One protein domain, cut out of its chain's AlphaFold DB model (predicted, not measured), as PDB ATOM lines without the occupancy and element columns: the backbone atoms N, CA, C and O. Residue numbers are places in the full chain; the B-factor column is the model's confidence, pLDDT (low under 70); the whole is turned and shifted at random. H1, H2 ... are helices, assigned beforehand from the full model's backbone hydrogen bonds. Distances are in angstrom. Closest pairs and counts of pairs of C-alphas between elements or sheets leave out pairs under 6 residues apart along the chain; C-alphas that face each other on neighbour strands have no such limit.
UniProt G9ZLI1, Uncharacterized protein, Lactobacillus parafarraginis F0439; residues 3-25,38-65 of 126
ATOM      1  N   PHE A   3      75.431  59.727 173.616       80.62
ATOM      2  CA  PHE A   3      74.531  60.843 173.298       80.62
ATOM      3  C   PHE A   3      73.061  60.412 173.159       80.62
ATOM      4  O   PHE A   3      72.183  61.014 173.767       80.62
ATOM      5  N   ILE A   4      72.796  59.312 172.443       81.50
ATOM      6  CA  ILE A   4      71.434  58.778 172.258       81.50
ATOM      7  C   ILE A   4      70.837  58.315 173.595       81.50
ATOM      8  O   ILE A   4      69.690  58.631 173.908       81.50
ATOM      9  N   ASN A   5      71.634  57.629 174.419       81.25
ATOM     10  CA  ASN A   5      71.187  57.172 175.735       81.25
ATOM     11  C   ASN A   5      70.920  58.344 176.694       81.25
ATOM     12  O   ASN A   5      69.944  58.303 177.438       81.25
ATOM     13  N   GLN A   6      71.734  59.406 176.644       84.69
ATOM     14  CA  GLN A   6      71.508  60.611 177.450       84.69
ATOM     15  C   GLN A   6      70.238  61.358 177.024       84.69
ATOM     16  O   GLN A   6      69.444  61.730 177.884       84.69
ATOM     17  N   ILE A   7      69.988  61.517 175.718       89.75
ATOM     18  CA  ILE A   7      68.759  62.161 175.220       89.75
ATOM     19  C   ILE A   7      67.515  61.396 175.677       89.75
ATOM     20  O   ILE A   7      66.547  62.015 176.114       89.75
ATOM     21  N   SER A   8      67.544  60.062 175.626       86.38
ATOM     22  CA  SER A   8      66.410  59.245 176.062       86.38
ATOM     23  C   SER A   8      66.099  59.425 177.551       86.38
ATOM     24  O   SER A   8      64.926  59.500 177.917       86.38
ATOM     25  N   GLN A   9      67.122  59.507 178.409       82.38
ATOM     26  CA  GLN A   9      66.931  59.748 179.844       82.38
ATOM     27  C   GLN A   9      66.396  61.153 180.124       82.38
ATOM     28  O   GLN A   9      65.480  61.306 180.927       82.38
ATOM     29  N   VAL A  10      66.925  62.173 179.443       87.88
ATOM     30  CA  VAL A  10      66.468  63.559 179.622       87.88
ATOM     31  C   VAL A  10      65.017  63.714 179.173       87.88
ATOM     32  O   VAL A  10      64.218  64.307 179.894       87.88
ATOM     33  N   LEU A  11      64.646  63.130 178.032       88.12
ATOM     34  CA  LEU A  11      63.271  63.165 177.541       88.12
ATOM     35  C   LEU A  11      62.301  62.495 178.525       88.12
ATOM     36  O   LEU A  11      61.239  63.048 178.804       88.12
ATOM     37  N   ALA A  12      62.682  61.348 179.100       81.69
ATOM     38  CA  ALA A  12      61.874  60.667 180.110       81.69
ATOM     39  C   ALA A  12      61.651  61.545 181.353       81.69
ATOM     40  O   ALA A  12      60.522  61.652 181.832       81.69
ATOM     41  N   SER A  13      62.695  62.226 181.833       83.88
ATOM     42  CA  SER A  13      62.597  63.146 182.972       83.88
ATOM     43  C   SER A  13      61.704  64.358 182.682       83.88
ATOM     44  O   SER A  13      60.938  64.770 183.549       83.88
ATOM     45  N   VAL A  14      61.749  64.910 181.462       87.12
ATOM     46  CA  VAL A  14      60.874  66.023 181.047       87.12
ATOM     47  C   VAL A  14      59.408  65.590 181.021       87.12
ATOM     48  O   VAL A  14      58.548  66.294 181.547       87.12
ATOM     49  N   VAL A  15      59.115  64.415 180.458       82.94
ATOM     50  CA  VAL A  15      57.751  63.864 180.422       82.94
ATOM     51  C   VAL A  15      57.238  63.573 181.836       82.94
ATOM     52  O   VAL A  15      56.097  63.907 182.149       82.94
ATOM     53  N   ALA A  16      58.079  63.017 182.713       75.44
ATOM     54  CA  ALA A  16      57.729  62.800 184.116       75.44
ATOM     55  C   ALA A  16      57.405  64.120 184.839       75.44
ATOM     56  O   ALA A  16      56.429  64.183 185.583       75.44
ATOM     57  N   GLY A  17      58.169  65.185 184.569       77.50
ATOM     58  CA  GLY A  17      57.890  66.528 185.079       77.50
ATOM     59  C   GLY A  17      56.529  67.066 184.629       77.50
ATOM     60  O   GLY A  17      55.752  67.524 185.460       77.50
ATOM     61  N   TYR A  18      56.192  66.934 183.342       79.50
ATOM     62  CA  TYR A  18      54.880  67.342 182.818       79.50
ATOM     63  C   TYR A  18      53.718  66.559 183.440       79.50
ATOM     64  O   TYR A  18      52.676  67.136 183.737       79.50
ATOM     65  N   LEU A  19      53.886  65.254 183.665       71.75
ATOM     66  CA  LEU A  19      52.868  64.430 184.322       71.75
ATOM     67  C   LEU A  19      52.636  64.852 185.778       71.75
ATOM     68  O   LEU A  19      51.497  64.831 186.240       71.75
ATOM     69  N   LEU A  20      53.692  65.268 186.482       69.44
ATOM     70  CA  LEU A  20      53.596  65.819 187.836       69.44
ATOM     71  C   LEU A  20      52.937  67.208 187.855       69.44
ATOM     72  O   LEU A  20      52.218  67.526 188.796       69.44
ATOM     73  N   ASP A  21      53.121  68.025 186.820       68.88
ATOM     74  CA  ASP A  21      52.454  69.331 186.732       68.88
ATOM     75  C   ASP A  21      50.947  69.175 186.451       68.88
ATOM     76  O   ASP A  21      50.106  69.732 187.160       68.88
ATOM     77  N   PHE A  22      50.578  68.280 185.523       65.56
ATOM     78  CA  PHE A  22      49.183  67.855 185.319       65.56
ATOM     79  C   PHE A  22      48.553  67.253 186.585       65.56
ATOM     80  O   PHE A  22      47.337  67.329 186.777       65.56
ATOM     81  N   ALA A  23      49.379  66.699 187.476       59.75
ATOM     82  CA  ALA A  23      48.961  66.181 188.769       59.75
ATOM     83  C   ALA A  23      48.587  67.225 189.814       59.75
ATOM     84  O   ALA A  23      48.213  66.852 190.927       59.75
ATOM     85  N   HIS A  24      48.709  68.515 189.491       55.56
ATOM     86  CA  HIS A  24      48.622  69.590 190.475       55.56
ATOM     87  C   HIS A  24      49.613  69.381 191.634       55.56
ATOM     88  O   HIS A  24      49.310  69.695 192.791       55.56
ATOM     89  N   PHE A  25      50.809  68.852 191.344       55.19
ATOM     90  CA  PHE A  25      51.865  68.703 192.339       55.19
ATOM     91  C   PHE A  25      52.271  70.087 192.866       55.19
ATOM     92  O   PHE A  25      52.899  70.892 192.182       55.19
ATOM     93  N   SER A  38      45.146  63.379 197.738       61.47
ATOM     94  CA  SER A  38      45.145  63.433 196.272       61.47
ATOM     95  C   SER A  38      46.539  63.525 195.623       61.47
ATOM     96  O   SER A  38      46.723  63.008 194.526       61.47
ATOM     97  N   ALA A  39      47.518  64.180 196.255       62.34
ATOM     98  CA  ALA A  39      48.880  64.289 195.724       62.34
ATOM     99  C   ALA A  39      49.659  62.977 195.911       62.34
ATOM    100  O   ALA A  39      50.407  62.560 195.027       62.34
ATOM    101  N   THR A  40      49.444  62.293 197.038       68.50
ATOM    102  CA  THR A  40      50.022  60.972 197.308       68.50
ATOM    103  C   THR A  40      49.468  59.924 196.349       68.50
ATOM    104  O   THR A  40      50.247  59.190 195.741       68.50
ATOM    105  N   ASP A  41      48.150  59.911 196.142       68.56
ATOM    106  CA  ASP A  41      47.501  58.993 195.204       68.56
ATOM    107  C   ASP A  41      48.020  59.194 193.777       68.56
ATOM    108  O   ASP A  41      48.247  58.223 193.055       68.56
ATOM    109  N   MET A  42      48.308  60.436 193.381       66.69
ATOM    110  CA  MET A  42      48.835  60.700 192.048       66.69
ATOM    111  C   MET A  42      50.305  60.307 191.880       66.69
ATOM    112  O   MET A  42      50.673  59.789 190.827       66.69
ATOM    113  N   ILE A  43      51.145  60.464 192.910       72.56
ATOM    114  CA  ILE A  43      52.515  59.924 192.891       72.56
ATOM    115  C   ILE A  43      52.470  58.398 192.763       72.56
ATOM    116  O   ILE A  43      53.184  57.830 191.936       72.56
ATOM    117  N   ILE A  44      51.596  57.735 193.527       76.44
ATOM    118  CA  ILE A  44      51.380  56.288 193.421       76.44
ATOM    119  C   ILE A  44      50.920  55.929 192.007       76.44
ATOM    120  O   ILE A  44      51.439  54.976 191.430       76.44
ATOM    121  N   PHE A  45      50.022  56.708 191.406       71.94
ATOM    122  CA  PHE A  45      49.547  56.478 190.044       71.94
ATOM    123  C   PHE A  45      50.636  56.688 188.983       71.94
ATOM    124  O   PHE A  45      50.705  55.927 188.026       71.94
ATOM    125  N   ILE A  46      51.528  57.666 189.143       73.25
ATOM    126  CA  ILE A  46      52.633  57.900 188.199       73.25
ATOM    127  C   ILE A  46      53.674  56.780 188.303       73.25
ATOM    128  O   ILE A  46      54.097  56.237 187.283       73.25
ATOM    129  N   VAL A  47      54.053  56.387 189.523       74.94
ATOM    130  CA  VAL A  47      55.038  55.318 189.749       74.94
ATOM    131  C   VAL A  47      54.461  53.953 189.364       74.94
ATOM    132  O   VAL A  47      55.084  53.205 188.613       74.94
ATOM    133  N   SER A  48      53.257  53.623 189.832       77.94
ATOM    134  CA  SER A  48      52.610  52.331 189.581       77.94
ATOM    135  C   SER A  48      52.031  52.241 188.172       77.94
ATOM    136  O   SER A  48      52.254  51.253 187.476       77.94
ATOM    137  N   GLY A  49      51.347  53.287 187.709       78.19
ATOM    138  CA  GLY A  49      50.765  53.353 186.371       78.19
ATOM    139  C   GLY A  49      51.820  53.462 185.278       78.19
ATOM    140  O   GLY A  49      51.683  52.803 184.253       78.19
ATOM    141  N   GLY A  50      52.915  54.199 185.499       78.88
ATOM    142  CA  GLY A  50      54.038  54.252 184.560       78.88
ATOM    143  C   GLY A  50      54.717  52.891 184.383       78.88
ATOM    144  O   GLY A  50      54.924  52.438 183.256       78.88
ATOM    145  N   VAL A  51      55.000  52.195 185.490       79.81
ATOM    146  CA  VAL A  51      55.560  50.833 185.454       79.81
ATOM    147  C   VAL A  51      54.556  49.845 184.854       79.81
ATOM    148  O   VAL A  51      54.925  49.046 183.995       79.81
ATOM    149  N   GLY A  52      53.280  49.926 185.233       83.69
ATOM    150  CA  GLY A  52      52.210  49.097 184.682       83.69
ATOM    151  C   GLY A  52      52.046  49.278 183.173       83.69
ATOM    152  O   GLY A  52      51.995  48.298 182.435       83.69
ATOM    153  N   PHE A  53      52.059  50.519 182.690       82.44
ATOM    154  CA  PHE A  53      52.012  50.839 181.265       82.44
ATOM    155  C   PHE A  53      53.226  50.287 180.512       82.44
ATOM    156  O   PHE A  53      53.068  49.701 179.443       82.44
ATOM    157  N   MET A  54      54.428  50.401 181.083       79.56
ATOM    158  CA  MET A  54      55.635  49.812 180.494       79.56
ATOM    159  C   MET A  54      55.561  48.286 180.421       79.56
ATOM    160  O   MET A  54      55.967  47.707 179.415       79.56
ATOM    161  N   ILE A  55      54.994  47.626 181.435       81.81
ATOM    162  CA  ILE A  55      54.767  46.175 181.421       81.81
ATOM    163  C   ILE A  55      53.733  45.797 180.355       81.81
ATOM    164  O   ILE A  55      53.952  44.840 179.615       81.81
ATOM    165  N   LEU A  56      52.637  46.549 180.232       81.69
ATOM    166  CA  LEU A  56      51.621  46.314 179.204       81.69
ATOM    167  C   LEU A  56      52.184  46.505 177.794       81.69
ATOM    168  O   LEU A  56      51.942  45.670 176.927       81.69
ATOM    169  N   LEU A  57      52.986  47.549 177.573       79.62
ATOM    170  CA  LEU A  57      53.713  47.738 176.320       79.62
ATOM    171  C   LEU A  57      54.678  46.584 176.061       79.62
ATOM    172  O   LEU A  57      54.674  46.034 174.965       79.62
ATOM    173  N   ALA A  58      55.475  46.179 177.050       75.00
ATOM    174  CA  ALA A  58      56.398  45.056 176.909       75.00
ATOM    175  C   ALA A  58      55.659  43.754 176.572       75.00
ATOM    176  O   ALA A  58      56.108  43.005 175.712       75.00
ATOM    177  N   MET A  59      54.504  43.509 177.194       78.38
ATOM    178  CA  MET A  59      53.658  42.352 176.914       78.38
ATOM    179  C   MET A  59      53.028  42.434 175.519       78.38
ATOM    180  O   MET A  59      53.020  41.440 174.799       78.38
ATOM    181  N   PHE A  60      52.569  43.614 175.097       78.50
ATOM    182  CA  PHE A  60      52.066  43.853 173.745       78.50
ATOM    183  C   PHE A  60      53.154  43.626 172.689       78.50
ATOM    184  O   PHE A  60      52.931  42.913 171.714       78.50
ATOM    185  N   PHE A  61      54.355  44.166 172.901       71.44
ATOM    186  CA  PHE A  61      55.503  43.941 172.027       71.44
ATOM    187  C   PHE A  61      55.958  42.479 172.045       71.44
ATOM    188  O   PHE A  61      56.259  41.952 170.982       71.44
ATOM    189  N   ALA A  62      55.956  41.798 173.192       69.69
ATOM    190  CA  ALA A  62      56.273  40.372 173.288       69.69
ATOM    191  C   ALA A  62      55.229  39.486 172.591       69.69
ATOM    192  O   ALA A  62      55.578  38.458 172.019       69.69
ATOM    193  N   ALA A  63      53.955  39.883 172.608       67.31
ATOM    194  CA  ALA A  63      52.901  39.195 171.871       67.31
ATOM    195  C   ALA A  63      52.978  39.479 170.361       67.31
ATOM    196  O   ALA A  63      52.754  38.585 169.545       67.31
ATOM    197  N   ARG A  64      53.308  40.721 169.968       62.44
ATOM    198  CA  ARG A  64      53.360  41.144 168.561       62.44
ATOM    199  C   ARG A  64      54.645  40.725 167.851       62.44
ATOM    200  O   ARG A  64      54.589  40.384 166.671       62.44
ATOM    201  N   PHE A  65      55.782  40.754 168.536       55.38
ATOM    202  CA  PHE A  65      57.034  40.181 168.067       55.38
ATOM    203  C   PHE A  65      57.154  38.779 168.651       55.38
ATOM    204  O   PHE A  65      57.641  38.604 169.765       55.38
TER     205      PHE A  65
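AT A GLANCE: This is residues 3 to 25 and 38 to 65 of the 126 residues of an uncharacterized protein of Lactobacillus parafarraginis F0439 (UniProt G9ZLI1). Two long helices make an open V: H2 is the longer arm, and H1 runs toward it from its free first residues, 3 to 15, and comes nearest with residues 19 to 20, beside residues 43 to 46 of H2. Residues 3 to 15 of H1 and residues 51 to 65, of which 51 to 64 belong to H2, stand free as the two spread arms. The printed part has 51 residues with two named helices, H1 then H2, and no named strand, and its class is all helix. It is loose, with a radius of gyration of the C-alphas of 13.4 A, and flat, spanning 38 by 28 by 12 A.

IN THESE COORDINATES: H2, the longest helix, has residues 38 to 64 and measures 36.5 A from C-alpha 38 at (45.145, 63.433, 196.272) to C-alpha 64 at (53.360, 41.144, 168.561). H1 has residues 3 to 22 and measures 28.9 A, beginning with C-alpha 3 at (74.531, 60.843, 173.298).

HOW THE PARTS SIT: H2 and H1 only just touch, with 3 pairs of C-alphas within 8 A. The closest C-alphas of the two are those of Ile 46 and Leu 19, 7.6 A apart. H2 touches H1 with residues 43 to 46 alone, and H1 touches H2 with residues 19 to 20 alone. They run opposite ways at a steep tilt of 45 degrees, with centres 15.6 A apart. In H1 and H2 every O i to N i+4 pair is within hydrogen-bond range.

THE WHOLE: The two C-alphas farthest apart are those of Ser 38 and Phe 65, 38.4 A. Residues 26 to 37 are not printed, and C-alphas 25 and 38 are 9.4 A apart across the cut, which lies in the link from H1 to H2. The mean pLDDT of the printed part is 75.2, and residues 20 to 25, 38 to 42 and 62 to 65 are under 70.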